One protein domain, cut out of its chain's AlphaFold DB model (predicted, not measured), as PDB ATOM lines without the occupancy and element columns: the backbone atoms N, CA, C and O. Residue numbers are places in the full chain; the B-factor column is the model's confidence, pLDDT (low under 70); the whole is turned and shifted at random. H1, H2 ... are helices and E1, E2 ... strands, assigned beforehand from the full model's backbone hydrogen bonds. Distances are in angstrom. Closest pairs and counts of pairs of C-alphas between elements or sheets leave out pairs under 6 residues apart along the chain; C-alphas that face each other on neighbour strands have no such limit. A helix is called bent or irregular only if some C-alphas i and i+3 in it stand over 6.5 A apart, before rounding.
ATOM      1  N   ILE A 126      27.393 148.134  19.831       89.62
ATOM      2  CA  ILE A 126      27.969 146.949  19.190       89.62
ATOM      3  C   ILE A 126      28.788 147.362  17.967       89.62
ATOM      4  O   ILE A 126      28.276 147.982  17.034       89.62
ATOM      5  N   LYS A 127      30.053 146.943  17.938       89.88
ATOM      6  CA  LYS A 127      30.912 146.986  16.755       89.88
ATOM      7  C   LYS A 127      31.160 145.564  16.272       89.88
ATOM      8  O   LYS A 127      31.842 144.786  16.936       89.88
ATOM      9  N   ASN A 128      30.604 145.240  15.110       87.69
ATOM     10  CA  ASN A 128      30.824 143.965  14.434       87.69
ATOM     11  C   ASN A 128      32.045 144.042  13.509       87.69
ATOM     12  O   ASN A 128      32.383 145.119  13.025       87.69
ATOM     13  N   ASN A 129      32.667 142.893  13.232       84.44
ATOM     14  CA  ASN A 129      33.774 142.744  12.278       84.44
ATOM     15  C   ASN A 129      34.989 143.632  12.590       84.44
ATOM     16  O   ASN A 129      35.596 144.210  11.692       84.44
ATOM     17  N   ILE A 130      35.343 143.751  13.873       84.75
ATOM     18  CA  ILE A 130      36.412 144.655  14.323       84.75
ATOM     19  C   ILE A 130      37.820 144.198  13.913       84.75
ATOM     20  O   ILE A 130      38.719 145.026  13.884       84.75
ATOM     21  N   ASN A 131      38.015 142.919  13.551       81.50
ATOM     22  CA  ASN A 131      39.287 142.333  13.084       81.50
ATOM     23  C   ASN A 131      40.518 142.690  13.948       81.50
ATOM     24  O   ASN A 131      41.655 142.686  13.475       81.50
ATOM     25  N   GLU A 132      40.301 142.972  15.231       92.19
ATOM     26  CA  GLU A 132      41.357 143.323  16.172       92.19
ATOM     27  C   GLU A 132      42.069 142.046  16.605       92.19
ATOM     28  O   GLU A 132      41.438 141.120  17.114       92.19
ATOM     29  N   THR A 133      43.378 141.982  16.364       94.25
ATOM     30  CA  THR A 133      44.192 140.799  16.652       94.25
ATOM     31  C   THR A 133      45.205 141.110  17.738       94.25
ATOM     32  O   THR A 133      46.014 142.022  17.595       94.25
ATOM     33  N   VAL A 134      45.173 140.316  18.804       94.44
ATOM     34  CA  VAL A 134      46.058 140.427  19.965       94.44
ATOM     35  C   VAL A 134      46.599 139.039  20.264       94.44
ATOM     36  O   VAL A 134      45.837 138.076  20.330       94.44
ATOM     37  N   ASN A 135      47.921 138.908  20.397       94.00
ATOM     38  CA  ASN A 135      48.587 137.633  20.696       94.00
ATOM     39  C   ASN A 135      48.157 136.467  19.774       94.00
ATOM     40  O   ASN A 135      48.036 135.321  20.204       94.00
ATOM     41  N   GLY A 136      47.909 136.763  18.491       92.12
ATOM     42  CA  GLY A 136      47.481 135.779  17.487       92.12
ATOM     43  C   GLY A 136      46.014 135.339  17.586       92.12
ATOM     44  O   GLY A 136      45.608 134.423  16.873       92.12
ATOM     45  N   VAL A 137      45.213 135.976  18.442       94.25
ATOM     46  CA  VAL A 137      43.770 135.750  18.583       94.25
ATOM     47  C   VAL A 137      43.035 136.970  18.039       94.25
ATOM     48  O   VAL A 137      43.350 138.099  18.405       94.25
ATOM     49  N   THR A 138      42.050 136.756  17.168       93.94
ATOM     50  CA  THR A 138      41.250 137.838  16.579       93.94
ATOM     51  C   THR A 138      39.882 137.921  17.247       93.94
ATOM     52  O   THR A 138      39.154 136.925  17.297       93.94
ATOM     53  N   ALA A 139      39.510 139.109  17.724       94.44
ATOM     54  CA  ALA A 139      38.160 139.394  18.188       94.44
ATOM     55  C   ALA A 139      37.217 139.621  16.998       94.44
ATOM     56  O   ALA A 139      37.512 140.383  16.074       94.44
ATOM     57  N   LYS A 140      36.057 138.959  17.027       91.75
ATOM     58  CA  LYS A 140      35.043 139.047  15.966       91.75
ATOM     59  C   LYS A 140      34.231 140.334  16.079       91.75
ATOM     60  O   LYS A 140      33.893 140.960  15.076       91.75
ATOM     61  N   ARG A 141      33.914 140.724  17.310       93.94
ATOM     62  CA  ARG A 141      33.094 141.894  17.638       93.94
ATOM     63  C   ARG A 141      33.402 142.374  19.050       93.94
ATOM     64  O   ARG A 141      34.045 141.665  19.825       93.94
ATOM     65  N   LYS A 142      32.926 143.571  19.377       94.75
ATOM     66  CA  LYS A 142      32.935 144.092  20.745       94.75
ATOM     67  C   LYS A 142      31.688 144.903  21.044       94.75
ATOM     68  O   LYS A 142      31.179 145.606  20.170       94.75
ATOM     69  N   MET A 143      31.229 144.829  22.282       93.88
ATOM     70  CA  MET A 143      30.292 145.786  22.850       93.88
ATOM     71  C   MET A 143      31.110 146.909  23.476       93.88
ATOM     72  O   MET A 143      31.844 146.664  24.428       93.88
ATOM     73  N   VAL A 144      31.025 148.123  22.933       92.25
ATOM     74  CA  VAL A 144      31.679 149.298  23.522       92.25
ATOM     75  C   VAL A 144      30.821 149.796  24.678       92.25
ATOM     76  O   VAL A 144      29.701 150.258  24.448       92.25
ATOM     77  N   GLY A 145      31.359 149.674  25.890       88.88
ATOM     78  CA  GLY A 145      30.742 150.140  27.128       88.88
ATOM     79  C   GLY A 145      31.030 151.615  27.417       88.88
ATOM     80  O   GLY A 145      31.803 152.263  26.710       88.88
ATOM     81  N   TRP A 146      30.410 152.151  28.470       83.88
ATOM     82  CA  TRP A 146      30.574 153.551  28.889       83.88
ATOM     83  C   TRP A 146      31.643 153.771  29.966       83.88
ATOM     84  O   TRP A 146      31.949 154.924  30.275       83.88
ATOM     85  N   ALA A 147      32.160 152.714  30.597       87.00
ATOM     86  CA  ALA A 147      33.156 152.840  31.657       87.00
ATOM     87  C   ALA A 147      34.578 152.831  31.088       87.00
ATOM     88  O   ALA A 147      35.013 151.872  30.450       87.00
ATOM     89  N   GLU A 148      35.312 153.911  31.346       85.62
ATOM     90  CA  GLU A 148      36.697 154.056  30.909       85.62
ATOM     91  C   GLU A 148      37.603 153.015  31.587       85.62
ATOM     92  O   GLU A 148      37.505 152.770  32.788       85.62
ATOM     93  N   GLY A 149      38.468 152.373  30.796       89.50
ATOM     94  CA  GLY A 149      39.445 151.389  31.275       89.50
ATOM     95  C   GLY A 149      38.867 150.037  31.707       89.50
ATOM     96  O   GLY A 149      39.635 149.119  31.979       89.50
ATOM     97  N   LYS A 150      37.539 149.876  31.739       95.12
ATOM     98  CA  LYS A 150      36.887 148.617  32.110       95.12
ATOM     99  C   LYS A 150      36.663 147.752  30.883       95.12
ATOM    100  O   LYS A 150      35.801 148.042  30.050       95.12
ATOM    101  N   VAL A 151      37.459 146.696  30.762       97.19
ATOM    102  CA  VAL A 151      37.451 145.813  29.596       97.19
ATOM    103  C   VAL A 151      37.394 144.362  30.044       97.19
ATOM    104  O   VAL A 151      38.120 143.965  30.948       97.19
ATOM    105  N   ALA A 152      36.544 143.575  29.394       98.12
ATOM    106  CA  ALA A 152      36.430 142.141  29.603       98.12
ATOM    107  C   ALA A 152      36.458 141.388  28.269       98.12
ATOM    108  O   ALA A 152      36.153 141.949  27.210       98.12
ATOM    109  N   VAL A 153      36.815 140.107  28.314       98.06
ATOM    110  CA  VAL A 153      36.867 139.230  27.140       98.06
ATOM    111  C   VAL A 153      36.048 137.975  27.394       98.06
ATOM    112  O   VAL A 153      36.200 137.313  28.420       98.06
ATOM    113  N   ILE A 154      35.213 137.631  26.417       97.56
ATOM    114  CA  ILE A 154      34.442 136.392  26.369       97.56
ATOM    115  C   ILE A 154      34.807 135.577  25.123       97.56
ATOM    116  O   ILE A 154      35.412 136.078  24.162       97.56
ATOM    117  N   GLY A 155      34.449 134.298  25.127       95.56
ATOM    118  CA  GLY A 155      34.741 133.408  24.008       95.56
ATOM    119  C   GLY A 155      34.842 131.944  24.388       95.56
ATOM    120  O   GLY A 155      34.778 131.553  25.554       95.56
ATOM    121  N   ARG A 156      35.059 131.113  23.369       93.94
ATOM    122  CA  ARG A 156      35.400 129.701  23.555       93.94
ATOM    123  C   ARG A 156      36.910 129.529  23.751       93.94
ATOM    124  O   ARG A 156      37.702 130.354  23.308       93.94
ATOM    125  N   ASP A 157      37.292 128.419  24.381       91.62
ATOM    126  CA  ASP A 157      38.679 128.032  24.676       91.62
ATOM    127  C   ASP A 157      39.415 129.035  25.583       91.62
ATOM    128  O   ASP A 157      40.345 129.726  25.156       91.62
ATOM    129  N   GLN A 158      39.021 129.070  26.863       91.94
ATOM    130  CA  GLN A 158      39.497 130.049  27.848       91.94
ATOM    131  C   GLN A 158      41.025 130.232  27.846       91.94
ATOM    132  O   GLN A 158      41.547 131.314  27.592       91.94
ATOM    133  N   LYS A 159      41.768 129.136  28.022       90.81
ATOM    134  CA  LYS A 159      43.233 129.173  28.136       90.81
ATOM    135  C   LYS A 159      43.951 129.574  26.843       90.81
ATOM    136  O   LYS A 159      44.988 130.226  26.894       90.81
ATOM    137  N   GLU A 160      43.459 129.129  25.688       91.69
ATOM    138  CA  GLU A 160      44.184 129.281  24.418       91.69
ATOM    139  C   GLU A 160      43.805 130.543  23.646       91.69
ATOM    140  O   GLU A 160      44.604 130.987  22.820       91.69
ATOM    141  N   ARG A 161      42.618 131.105  23.900       94.38
ATOM    142  CA  ARG A 161      42.082 132.253  23.162       94.38
ATOM    143  C   ARG A 161      41.752 133.418  24.080       94.38
ATOM    144  O   ARG A 161      42.367 134.470  23.949       94.38
ATOM    145  N   VAL A 162      40.811 133.221  25.001       96.06
ATOM    146  CA  VAL A 162      40.246 134.302  25.824       96.06
ATOM    147  C   VAL A 162      41.318 134.916  26.722       96.06
ATOM    148  O   VAL A 162      41.609 136.098  26.573       96.06
ATOM    149  N   ASN A 163      41.999 134.111  27.541       96.50
ATOM    150  CA  ASN A 163      43.075 134.578  28.421       96.50
ATOM    151  C   ASN A 163      44.235 135.202  27.643       96.50
ATOM    152  O   ASN A 163      44.758 136.231  28.048       96.50
ATOM    153  N   LYS A 164      44.612 134.625  26.493       96.25
ATOM    154  CA  LYS A 164      45.691 135.181  25.660       96.25
ATOM    155  C   LYS A 164      45.347 136.550  25.087       96.25
ATOM    156  O   LYS A 164      46.216 137.418  25.028       96.25
ATOM    157  N   PHE A 165      44.111 136.725  24.622       97.19
ATOM    158  CA  PHE A 165      43.639 138.009  24.120       97.19
ATOM    159  C   PHE A 165      43.558 139.021  25.265       97.19
ATOM    160  O   PHE A 165      44.069 140.129  25.132       97.19
ATOM    161  N   ALA A 166      42.978 138.612  26.396       97.44
ATOM    162  CA  ALA A 166      42.797 139.446  27.575       97.44
ATOM    163  C   ALA A 166      44.121 139.943  28.166       97.44
ATOM    164  O   ALA A 166      44.252 141.136  28.422       97.44
ATOM    165  N   GLU A 167      45.125 139.071  28.290       96.88
ATOM    166  CA  GLU A 167      46.470 139.420  28.763       96.88
ATOM    167  C   GLU A 167      47.097 140.539  27.922       96.88
ATOM    168  O   GLU A 167      47.671 141.482  28.463       96.88
ATOM    169  N   GLY A 168      46.936 140.485  26.597       94.56
ATOM    170  CA  GLY A 168      47.518 141.480  25.696       94.56
ATOM    171  C   GLY A 168      46.858 142.862  25.752       94.56
ATOM    172  O   GLY A 168      47.443 143.818  25.247       94.56
ATOM    173  N   ILE A 169      45.674 142.984  26.361       95.75
ATOM    174  CA  ILE A 169      44.961 144.264  26.526       95.75
ATOM    175  C   ILE A 169      44.660 144.616  27.989       95.75
ATOM    176  O   ILE A 169      43.986 145.611  28.240       95.75
ATOM    177  N   GLY A 170      45.137 143.815  28.947       95.62
ATOM    178  CA  GLY A 170      44.855 143.996  30.372       95.62
ATOM    179  C   GLY A 170      43.371 143.863  30.732       95.62
ATOM    180  O   GLY A 170      42.892 144.597  31.590       95.62
ATOM    181  N   ALA A 171      42.634 142.983  30.051       97.19
ATOM    182  CA  ALA A 171      41.201 142.794  30.271       97.19
ATOM    183  C   ALA A 171      40.887 141.668  31.266       97.19
ATOM    184  O   ALA A 171      41.668 140.736  31.454       97.19
ATOM    185  N   GLU A 172      39.702 141.744  31.864       97.56
ATOM    186  CA  GLU A 172      39.161 140.730  32.767       97.56
ATOM    187  C   GLU A 172      38.560 139.541  31.999       97.56
ATOM    188  O   GLU A 172      38.028 139.676  30.891       97.56
ATOM    189  N   THR A 173      38.600 138.360  32.609       97.44
ATOM    190  CA  THR A 173      38.027 137.117  32.073       97.44
ATOM    191  C   THR A 173      37.322 136.360  33.183       97.44
ATOM    192  O   THR A 173      37.740 136.440  34.335       97.44
ATOM    193  N   TRP A 174      36.305 135.570  32.845       96.06
ATOM    194  CA  TRP A 174      35.665 134.708  33.832       96.06
ATOM    195  C   TRP A 174      36.603 133.583  34.300       96.06
ATOM    196  O   TRP A 174      37.032 132.752  33.497       96.06
ATOM    197  N   ASP A 175      36.877 133.538  35.604       93.69
ATOM    198  CA  ASP A 175      37.707 132.533  36.284       93.69
ATOM    199  C   ASP A 175      36.953 131.759  37.386       93.69
ATOM    200  O   ASP A 175      37.502 130.848  38.001       93.69
ATOM    201  N   GLY A 176      35.668 132.064  37.598       91.31
ATOM    202  CA  GLY A 176      34.845 131.522  38.685       91.31
ATOM    203  C   GLY A 176      34.278 130.116  38.458       91.31
ATOM    204  O   GLY A 176      33.210 129.814  38.987       91.31
ATOM    205  N   PHE A 177      34.924 129.279  37.644       93.12
ATOM    206  CA  PHE A 177      34.496 127.892  37.440       93.12
ATOM    207  C   PHE A 177      34.885 127.025  38.644       93.12
ATOM    208  O   PHE A 177      36.063 126.939  38.990       93.12
ATOM    209  N   ASP A 178      33.916 126.318  39.222       94.62
ATOM    210  CA  ASP A 178      34.145 125.344  40.292       94.62
ATOM    211  C   ASP A 178      33.711 123.946  39.844       94.62
ATOM    212  O   ASP A 178      32.539 123.688  39.570       94.62
ATOM    213  N   ILE A 179      34.670 123.020  39.802       95.25
ATOM    214  CA  ILE A 179      34.441 121.626  39.402       95.25
ATOM    215  C   ILE A 179      33.499 120.872  40.351       95.25
ATOM    216  O   ILE A 179      32.921 119.859  39.962       95.25
ATOM    217  N   ASN A 180      33.341 121.348  41.587       97.38
ATOM    218  CA  ASN A 180      32.475 120.726  42.585       97.38
ATOM    219  C   ASN A 180      31.017 121.189  42.473       97.38
ATOM    220  O   ASN A 180      30.148 120.603  43.119       97.38
ATOM    221  N   LEU A 181      30.741 122.219  41.667       95.94
ATOM    222  CA  LEU A 181      29.389 122.712  41.435       95.94
ATOM    223  C   LEU A 181      28.771 122.069  40.185       95.94
ATOM    224  O   LEU A 181      29.466 121.839  39.188       95.94
ATOM    225  N   PRO A 182      27.448 121.825  40.179       97.00
ATOM    226  CA  PRO A 182      26.735 121.433  38.971       97.00
ATOM    227  C   PRO A 182      26.958 122.428  37.823       97.00
ATOM    228  O   PRO A 182      27.067 123.637  38.034       97.00
ATOM    229  N   GLU A 183      26.945 121.937  36.582       94.56
ATOM    230  CA  GLU A 183      27.131 122.776  35.387       94.56
ATOM    231  C   GLU A 183      26.151 123.962  35.353       94.56
ATOM    232  O   GLU A 183      26.553 125.097  35.103       94.56
ATOM    233  N   ALA A 184      24.882 123.722  35.692       95.75
ATOM    234  CA  ALA A 184      23.853 124.759  35.743       95.75
ATOM    235  C   ALA A 184      24.184 125.891  36.734       95.75
ATOM    236  O   ALA A 184      23.898 127.056  36.456       95.75
ATOM    237  N   GLU A 185      24.809 125.570  37.868       96.75
ATOM    238  CA  GLU A 185      25.203 126.563  38.869       96.75
ATOM    239  C   GLU A 185      26.417 127.368  38.400       96.75
ATOM    240  O   GLU A 185      26.422 128.595  38.492       96.75
ATOM    241  N   ASN A 186      27.396 126.708  37.780       96.69
ATOM    242  CA  ASN A 186      28.519 127.385  37.136       96.69
ATOM    243  C   ASN A 186      28.056 128.341  36.019       96.69
ATOM    244  O   ASN A 186      28.555 129.462  35.919       96.69
ATOM    245  N   ILE A 187      27.080 127.936  35.198       96.25
ATOM    246  CA  ILE A 187      26.484 128.806  34.170       96.25
ATOM    247  C   ILE A 187      25.777 130.000  34.821       96.25
ATOM    248  O   ILE A 187      25.931 131.127  34.353       96.25
ATOM    249  N   ALA A 188      25.033 129.786  35.909       96.44
ATOM    250  CA  ALA A 188      24.376 130.869  36.636       96.44
ATOM    251  C   ALA A 188      25.386 131.857  37.248       96.44
ATOM    252  O   ALA A 188      25.154 133.066  37.220       96.44
ATOM    253  N   ASN A 189      26.518 131.368  37.755       97.12
ATOM    254  CA  ASN A 189      27.592 132.209  38.287       97.12
ATOM    255  C   ASN A 189      28.281 133.019  37.186       97.12
ATOM    256  O   ASN A 189      28.487 134.219  37.356       97.12
ATOM    257  N   ASN A 190      28.549 132.409  36.028       97.56
ATOM    258  CA  ASN A 190      29.042 133.137  34.858       97.56
ATOM    259  C   ASN A 190      28.031 134.211  34.407       97.56
ATOM    260  O   ASN A 190      28.385 135.370  34.207       97.56
ATOM    261  N   LYS A 191      26.735 133.878  34.357       97.00
ATOM    262  CA  LYS A 191      25.685 134.849  34.020       97.00
ATOM    263  C   LYS A 191      25.676 136.047  34.973       97.00
ATOM    264  O   LYS A 191      25.570 137.181  34.514       97.00
ATOM    265  N   LYS A 192      25.824 135.821  36.282       96.88
ATOM    266  CA  LYS A 192      25.938 136.906  37.273       96.88
ATOM    267  C   LYS A 192      27.176 137.772  37.041       96.88
ATOM    268  O   LYS A 192      27.080 138.987  37.162       96.88
ATOM    269  N   TRP A 193      28.312 137.170  36.684       97.31
ATOM    270  CA  TRP A 193      29.518 137.916  36.319       97.31
ATOM    271  C   TRP A 193      29.261 138.817  35.104       97.31
ATOM    272  O   TRP A 193      29.469 140.023  35.201       97.31
ATOM    273  N   ILE A 194      28.684 138.280  34.020       96.88
ATOM    274  CA  ILE A 194      28.285 139.068  32.840       96.88
ATOM    275  C   ILE A 194      27.325 140.205  33.214       96.88
ATOM    276  O   ILE A 194      27.491 141.330  32.746       96.88
ATOM    277  N   GLN A 195      26.335 139.947  34.070       93.44
ATOM    278  CA  GLN A 195      25.414 140.982  34.547       93.44
ATOM    279  C   GLN A 195      26.146 142.086  35.323       93.44
ATOM    280  O   GLN A 195      25.897 143.260  35.069       93.44
ATOM    281  N   GLY A 196      27.115 141.731  36.172       94.00
ATOM    282  CA  GLY A 196      27.979 142.701  36.848       94.00
ATOM    283  C   GLY A 196      28.787 143.561  35.871       94.00
ATOM    284  O   GLY A 196      28.825 144.783  36.012       94.00
ATOM    285  N   LEU A 197      29.355 142.957  34.821       95.25
ATOM    286  CA  LEU A 197      30.050 143.701  33.763       95.25
ATOM    287  C   LEU A 197      29.120 144.700  33.059       95.25
ATOM    288  O   LEU A 197      29.514 145.838  32.786       95.25
ATOM    289  N   LYS A 198      27.877 144.287  32.778       91.69
ATOM    290  CA  LYS A 198      26.852 145.141  32.161       91.69
ATOM    291  C   LYS A 198      26.492 146.310  33.075       91.69
ATOM    292  O   LYS A 198      26.503 147.451  32.622       91.69
ATOM    293  N   ASP A 199      26.255 146.049  34.356       86.94
ATOM    294  CA  ASP A 199      25.903 147.071  35.350       86.94
ATOM    295  C   ASP A 199      27.015 148.108  35.554       86.94
ATOM    296  O   ASP A 199      26.765 149.279  35.862       86.94
ATOM    297  N   GLU A 200      28.263 147.688  35.377       89.19
ATOM    298  CA  GLU A 200      29.421 148.562  35.491       89.19
ATOM    299  C   GLU A 200      29.815 149.243  34.181       89.19
ATOM    300  O   GLU A 200      30.555 150.225  34.229       89.19
ATOM    301  N   GLY A 201      29.278 148.804  33.042       89.44
ATOM    302  CA  GLY A 201      29.509 149.433  31.743       89.44
ATOM    303  C   GLY A 201      30.793 149.012  31.055       89.44
ATOM    304  O   GLY A 201      31.399 149.834  30.365       89.44
ATOM    305  N   TYR A 202      31.221 147.767  31.251       95.06
ATOM    306  CA  TYR A 202      32.431 147.234  30.633       95.06
ATOM    307  C   TYR A 202      32.352 147.250  29.105       95.06
ATOM    308  O   TYR A 202      31.311 146.986  28.508       95.06
ATOM    309  N   THR A 203      33.492 147.480  28.460       95.62
ATOM    310  CA  THR A 203      33.678 147.081  27.063       95.62
ATOM    311  C   THR A 203      33.942 145.580  27.011       95.62
ATOM    312  O   THR A 203      34.875 145.102  27.650       95.62
ATOM    313  N   ILE A 204      33.152 144.833  26.242       97.50
ATOM    314  CA  ILE A 204      33.241 143.367  26.183       97.50
ATOM    315  C   ILE A 204      33.677 142.932  24.784       97.50
ATOM    316  O   ILE A 204      32.965 143.165  23.804       97.50
ATOM    317  N   TYR A 205      34.841 142.291  24.686       97.50
ATOM    318  CA  TYR A 205      35.354 141.687  23.456       97.50
ATOM    319  C   TYR A 205      34.873 140.247  23.306       97.50
ATOM    320  O   TYR A 205      34.927 139.466  24.250       97.50
ATOM    321  N   ASP A 206      34.469 139.880  22.093       96.62
ATOM    322  CA  ASP A 206      34.082 138.517  21.739       96.62
ATOM    323  C   ASP A 206      35.137 137.892  20.822       96.62
ATOM    324  O   ASP A 206      35.268 138.252  19.645       96.62
ATOM    325  N   THR A 207      35.888 136.931  21.358       95.81
ATOM    326  CA  THR A 207      36.891 136.181  20.586       95.81
ATOM    327  C   THR A 207      36.285 135.063  19.743       95.81
ATOM    328  O   THR A 207      36.988 134.476  18.921       95.81
ATOM    329  N   GLY A 208      34.987 134.779  19.851       93.38
ATOM    330  CA  GLY A 208      34.332 133.772  19.030       93.38
ATOM    331  C   GLY A 208      34.551 132.329  19.486       93.38
ATOM    332  O   GLY A 208      35.184 132.032  20.498       93.38
ATOM    333  N   THR A 209      34.063 131.414  18.650       92.19
ATOM    334  CA  THR A 209      34.414 129.991  18.682       92.19
ATOM    335  C   THR A 209      35.836 129.745  18.173       92.19
ATOM    336  O   THR A 209      36.363 130.505  17.349       92.19
ATOM    337  N   GLY A 210      36.461 128.682  18.678       82.69
ATOM    338  CA  GLY A 210      37.800 128.258  18.284       82.69
ATOM    339  C   GLY A 210      37.785 127.152  17.230       82.69
ATOM    340  O   GLY A 210      36.778 126.473  17.063       82.69
ATOM    341  N   PRO A 211      38.905 126.916  16.521       81.56
ATOM    342  CA  PRO A 211      39.001 125.799  15.581       81.56
ATOM    343  C   PRO A 211      38.890 124.431  16.273       81.56
ATOM    344  O   PRO A 211      38.491 123.463  15.637       81.56
ATOM    345  N   LYS A 212      39.228 124.348  17.570       82.81
ATOM    346  CA  LYS A 212      39.086 123.133  18.390       82.81
ATOM    347  C   LYS A 212      37.680 122.961  18.972       82.81
ATOM    348  O   LYS A 212      37.260 121.831  19.191       82.81
ATOM    349  N   SER A 213      36.970 124.068  19.176       85.00
ATOM    350  CA  SER A 213      35.625 124.119  19.749       85.00
ATOM    351  C   SER A 213      34.738 124.979  18.842       85.00
ATOM    352  O   SER A 213      34.560 126.175  19.111       85.00
ATOM    353  N   PRO A 214      34.265 124.416  17.710       86.56
ATOM    354  CA  PRO A 214      33.530 125.169  16.697       86.56
ATOM    355  C   PRO A 214      32.116 125.549  17.151       86.56
ATOM    356  O   PRO A 214      31.537 126.480  16.587       86.56
ATOM    357  N   ASP A 215      31.571 124.866  18.159       90.81
ATOM    358  CA  ASP A 215      30.300 125.193  18.796       90.81
ATOM    359  C   ASP A 215      30.469 126.208  19.939       90.81
ATOM    360  O   ASP A 215      31.556 126.417  20.486       90.81
ATOM    361  N   LYS A 216      29.368 126.872  20.310       90.12
ATOM    362  CA  LYS A 216      29.396 127.869  21.384       90.12
ATOM    363  C   LYS A 216      29.511 127.237  22.782       90.12
ATOM    364  O   LYS A 216      29.989 127.893  23.707       90.12
ATOM    365  N   GLY A 217      29.096 125.987  22.969       92.00
ATOM    366  CA  GLY A 217      28.865 125.399  24.288       92.00
ATOM    367  C   GLY A 217      27.848 126.183  25.135       92.00
ATOM    368  O   GLY A 217      27.378 127.257  24.756       92.00
ATOM    369  N   ALA A 218      27.518 125.664  26.319       93.44
ATOM    370  CA  ALA A 218      26.505 126.275  27.183       93.44
ATOM    371  C   ALA A 218      26.944 127.637  27.762       93.44
ATOM    372  O   ALA A 218      26.191 128.605  27.717       93.44
ATOM    373  N   TYR A 219      28.189 127.729  28.244       94.38
ATOM    374  CA  TYR A 219      28.741 128.949  28.848       94.38
ATOM    375  C   TYR A 219      28.810 130.114  27.859       94.38
ATOM    376  O   TYR A 219      28.163 131.135  28.055       94.38
ATOM    377  N   TYR A 220      29.540 129.939  26.757       95.44
ATOM    378  CA  TYR A 220      29.735 131.015  25.786       95.44
ATOM    379  C   TYR A 220      28.466 131.277  24.949       95.44
ATOM    380  O   TYR A 220      28.196 132.412  24.551       95.44
ATOM    381  N   GLY A 221      27.600 130.270  24.773       94.81
ATOM    382  CA  GLY A 221      26.236 130.479  24.281       94.81
ATOM    383  C   GLY A 221      25.444 131.457  25.154       94.81
ATOM    384  O   GLY A 221      24.885 132.420  24.634       94.81
ATOM    385  N   MET A 222      25.463 131.268  26.475       95.75
ATOM    386  CA  MET A 222      24.835 132.186  27.430       95.75
ATOM    387  C   MET A 222      25.470 133.584  27.383       95.75
ATOM    388  O   MET A 222      24.740 134.561  27.252       95.75
ATOM    389  N   GLU A 223      26.802 133.694  27.407       96.00
ATOM    390  CA  GLU A 223      27.495 134.993  27.370       96.00
ATOM    391  C   GLU A 223      27.117 135.805  26.120       96.00
ATOM    392  O   GLU A 223      26.786 136.987  26.214       96.00
ATOM    393  N   THR A 224      27.118 135.173  24.939       94.69
ATOM    394  CA  THR A 224      26.762 135.864  23.686       94.69
ATOM    395  C   THR A 224      25.305 136.289  23.637       94.69
ATOM    396  O   THR A 224      25.015 137.368  23.122       94.69
ATOM    397  N   LYS A 225      24.401 135.493  24.211       93.56
ATOM    398  CA  LYS A 225      22.996 135.867  24.353       93.56
ATOM    399  C   LYS A 225      22.822 137.066  25.285       93.56
ATOM    400  O   LYS A 225      22.100 137.986  24.945       93.56
ATOM    401  N   GLU A 226      23.501 137.088  26.429       92.38
ATOM    402  CA  GLU A 226      23.360 138.169  27.418       92.38
ATOM    403  C   GLU A 226      23.997 139.499  26.982       92.38
ATOM    404  O   GLU A 226      23.563 140.563  27.436       92.38
ATOM    405  N   VAL A 227      25.052 139.459  26.158       91.81
ATOM    406  CA  VAL A 227      25.805 140.656  25.735       91.81
ATOM    407  C   VAL A 227      25.367 141.172  24.364       91.81
ATOM    408  O   VAL A 227      25.357 142.386  24.156       91.81
ATOM    409  N   PHE A 228      25.041 140.278  23.426       90.31
ATOM    410  CA  PHE A 228      24.812 140.617  22.015       90.31
ATOM    411  C   PHE A 228      23.428 140.224  21.488       90.31
ATOM    412  O   PHE A 228      23.184 140.424  20.300       90.31
ATOM    413  N   ASP A 229      22.551 139.673  22.334       87.31
ATOM    414  CA  ASP A 229      21.221 139.173  21.957       87.31
ATOM    415  C   ASP A 229      21.259 138.125  20.830       87.31
ATOM    416  O   ASP A 229      20.362 138.030  19.990       87.31
TER     417      ASP A 229
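This is residues 126 to 229 of the 231 residues of an uncharacterized protein of Patiriisocius marinistellae (UniProt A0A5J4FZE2). A small, strongly twisted sheet of four strands sits between helices: H1 packs on one face and H3 on the other, and the long helix H2 lies side by side with H3, reaching the sheet only with its residues 194 to 198. The hairpin of E1 and E2, both bent, forms one side of the sheet, and the short strands E4 and E3 form the other. The printed part has 104 residues, with four named strands and three named helices in the order E1, E2, E3, H1, H2, E4, H3; the sheet runs E1, E2, E4, E3 and is mixed, and the class is mixed, helices and strands. The whole is compact and rounded, with a radius of gyration of the C-alphas of 12.8 A and spans of 35 by 32 by 24 A.

Find C-alpha 126 at (27.969, 146.949, 19.190); from there E1 runs to residue 134, 19.2 A away, and bends by 77 degrees at residue 129. E2, residues 137 to 144, spans 18.8 A and bends by 66 degrees at residue 140. E3 is residues 151 to 154, and H1, residues 158 to 169, is 15.3 A long. H1 is irregular, but only just: C-alphas 160 and 163 are 6.7 A apart. Look for H2 at C-alpha 183, (27.131, 122.776, 35.387); it runs 25.9 A to residue 200. E4 is residues 203 to 206, and H3, residues 217 to 228, spans 15.9 A and ends at C-alpha 228, (24.812, 140.617, 22.015).

Start at the hairpin of E1 and E2, antiparallel, where N 127 and O 142 are 2.8 A apart, within hydrogen-bond range. E2 and E4 are antiparallel, with N 143 and O 204 at 2.8 A. E4 and E3 are parallel, with N 154 and O 205 at 2.9 A. E3, H1, H2 and E4 form a strand-helix-strand unit, two parallel neighbour strands with helices between, and its crossover is right-handed. The domain has three layers, helices on both faces of the sheet: H1 is on one face, its closest C-alphas to E3 being those of Ala 166 and Val 153, 5.9 A apart. H3 is on the opposite face at a height over the sheet of 10.2 A, over E4 and E3; on the local plane it runs slantwise to the strands, at 38 degrees to E3. H2 only grazes the sheet, but touches H3, the same way at a shallow tilt of 21 degrees; their closest C-alphas are those of Ile 187 and Tyr 219, 5.8 A apart. H1 is apart from H2 and H3. In H2 and H3 every O i to N i+4 pair is within hydrogen-bond range; in H1, 5 of 8 are.

The two C-alphas farthest apart are those of Asn 129 and Asn 180, at 37.5 A. The printed part has no cut. The link from H1 to H2, residues 170 to 182, is long. The mean pLDDT of the printed part is 93.2, and no printed residue is under 70.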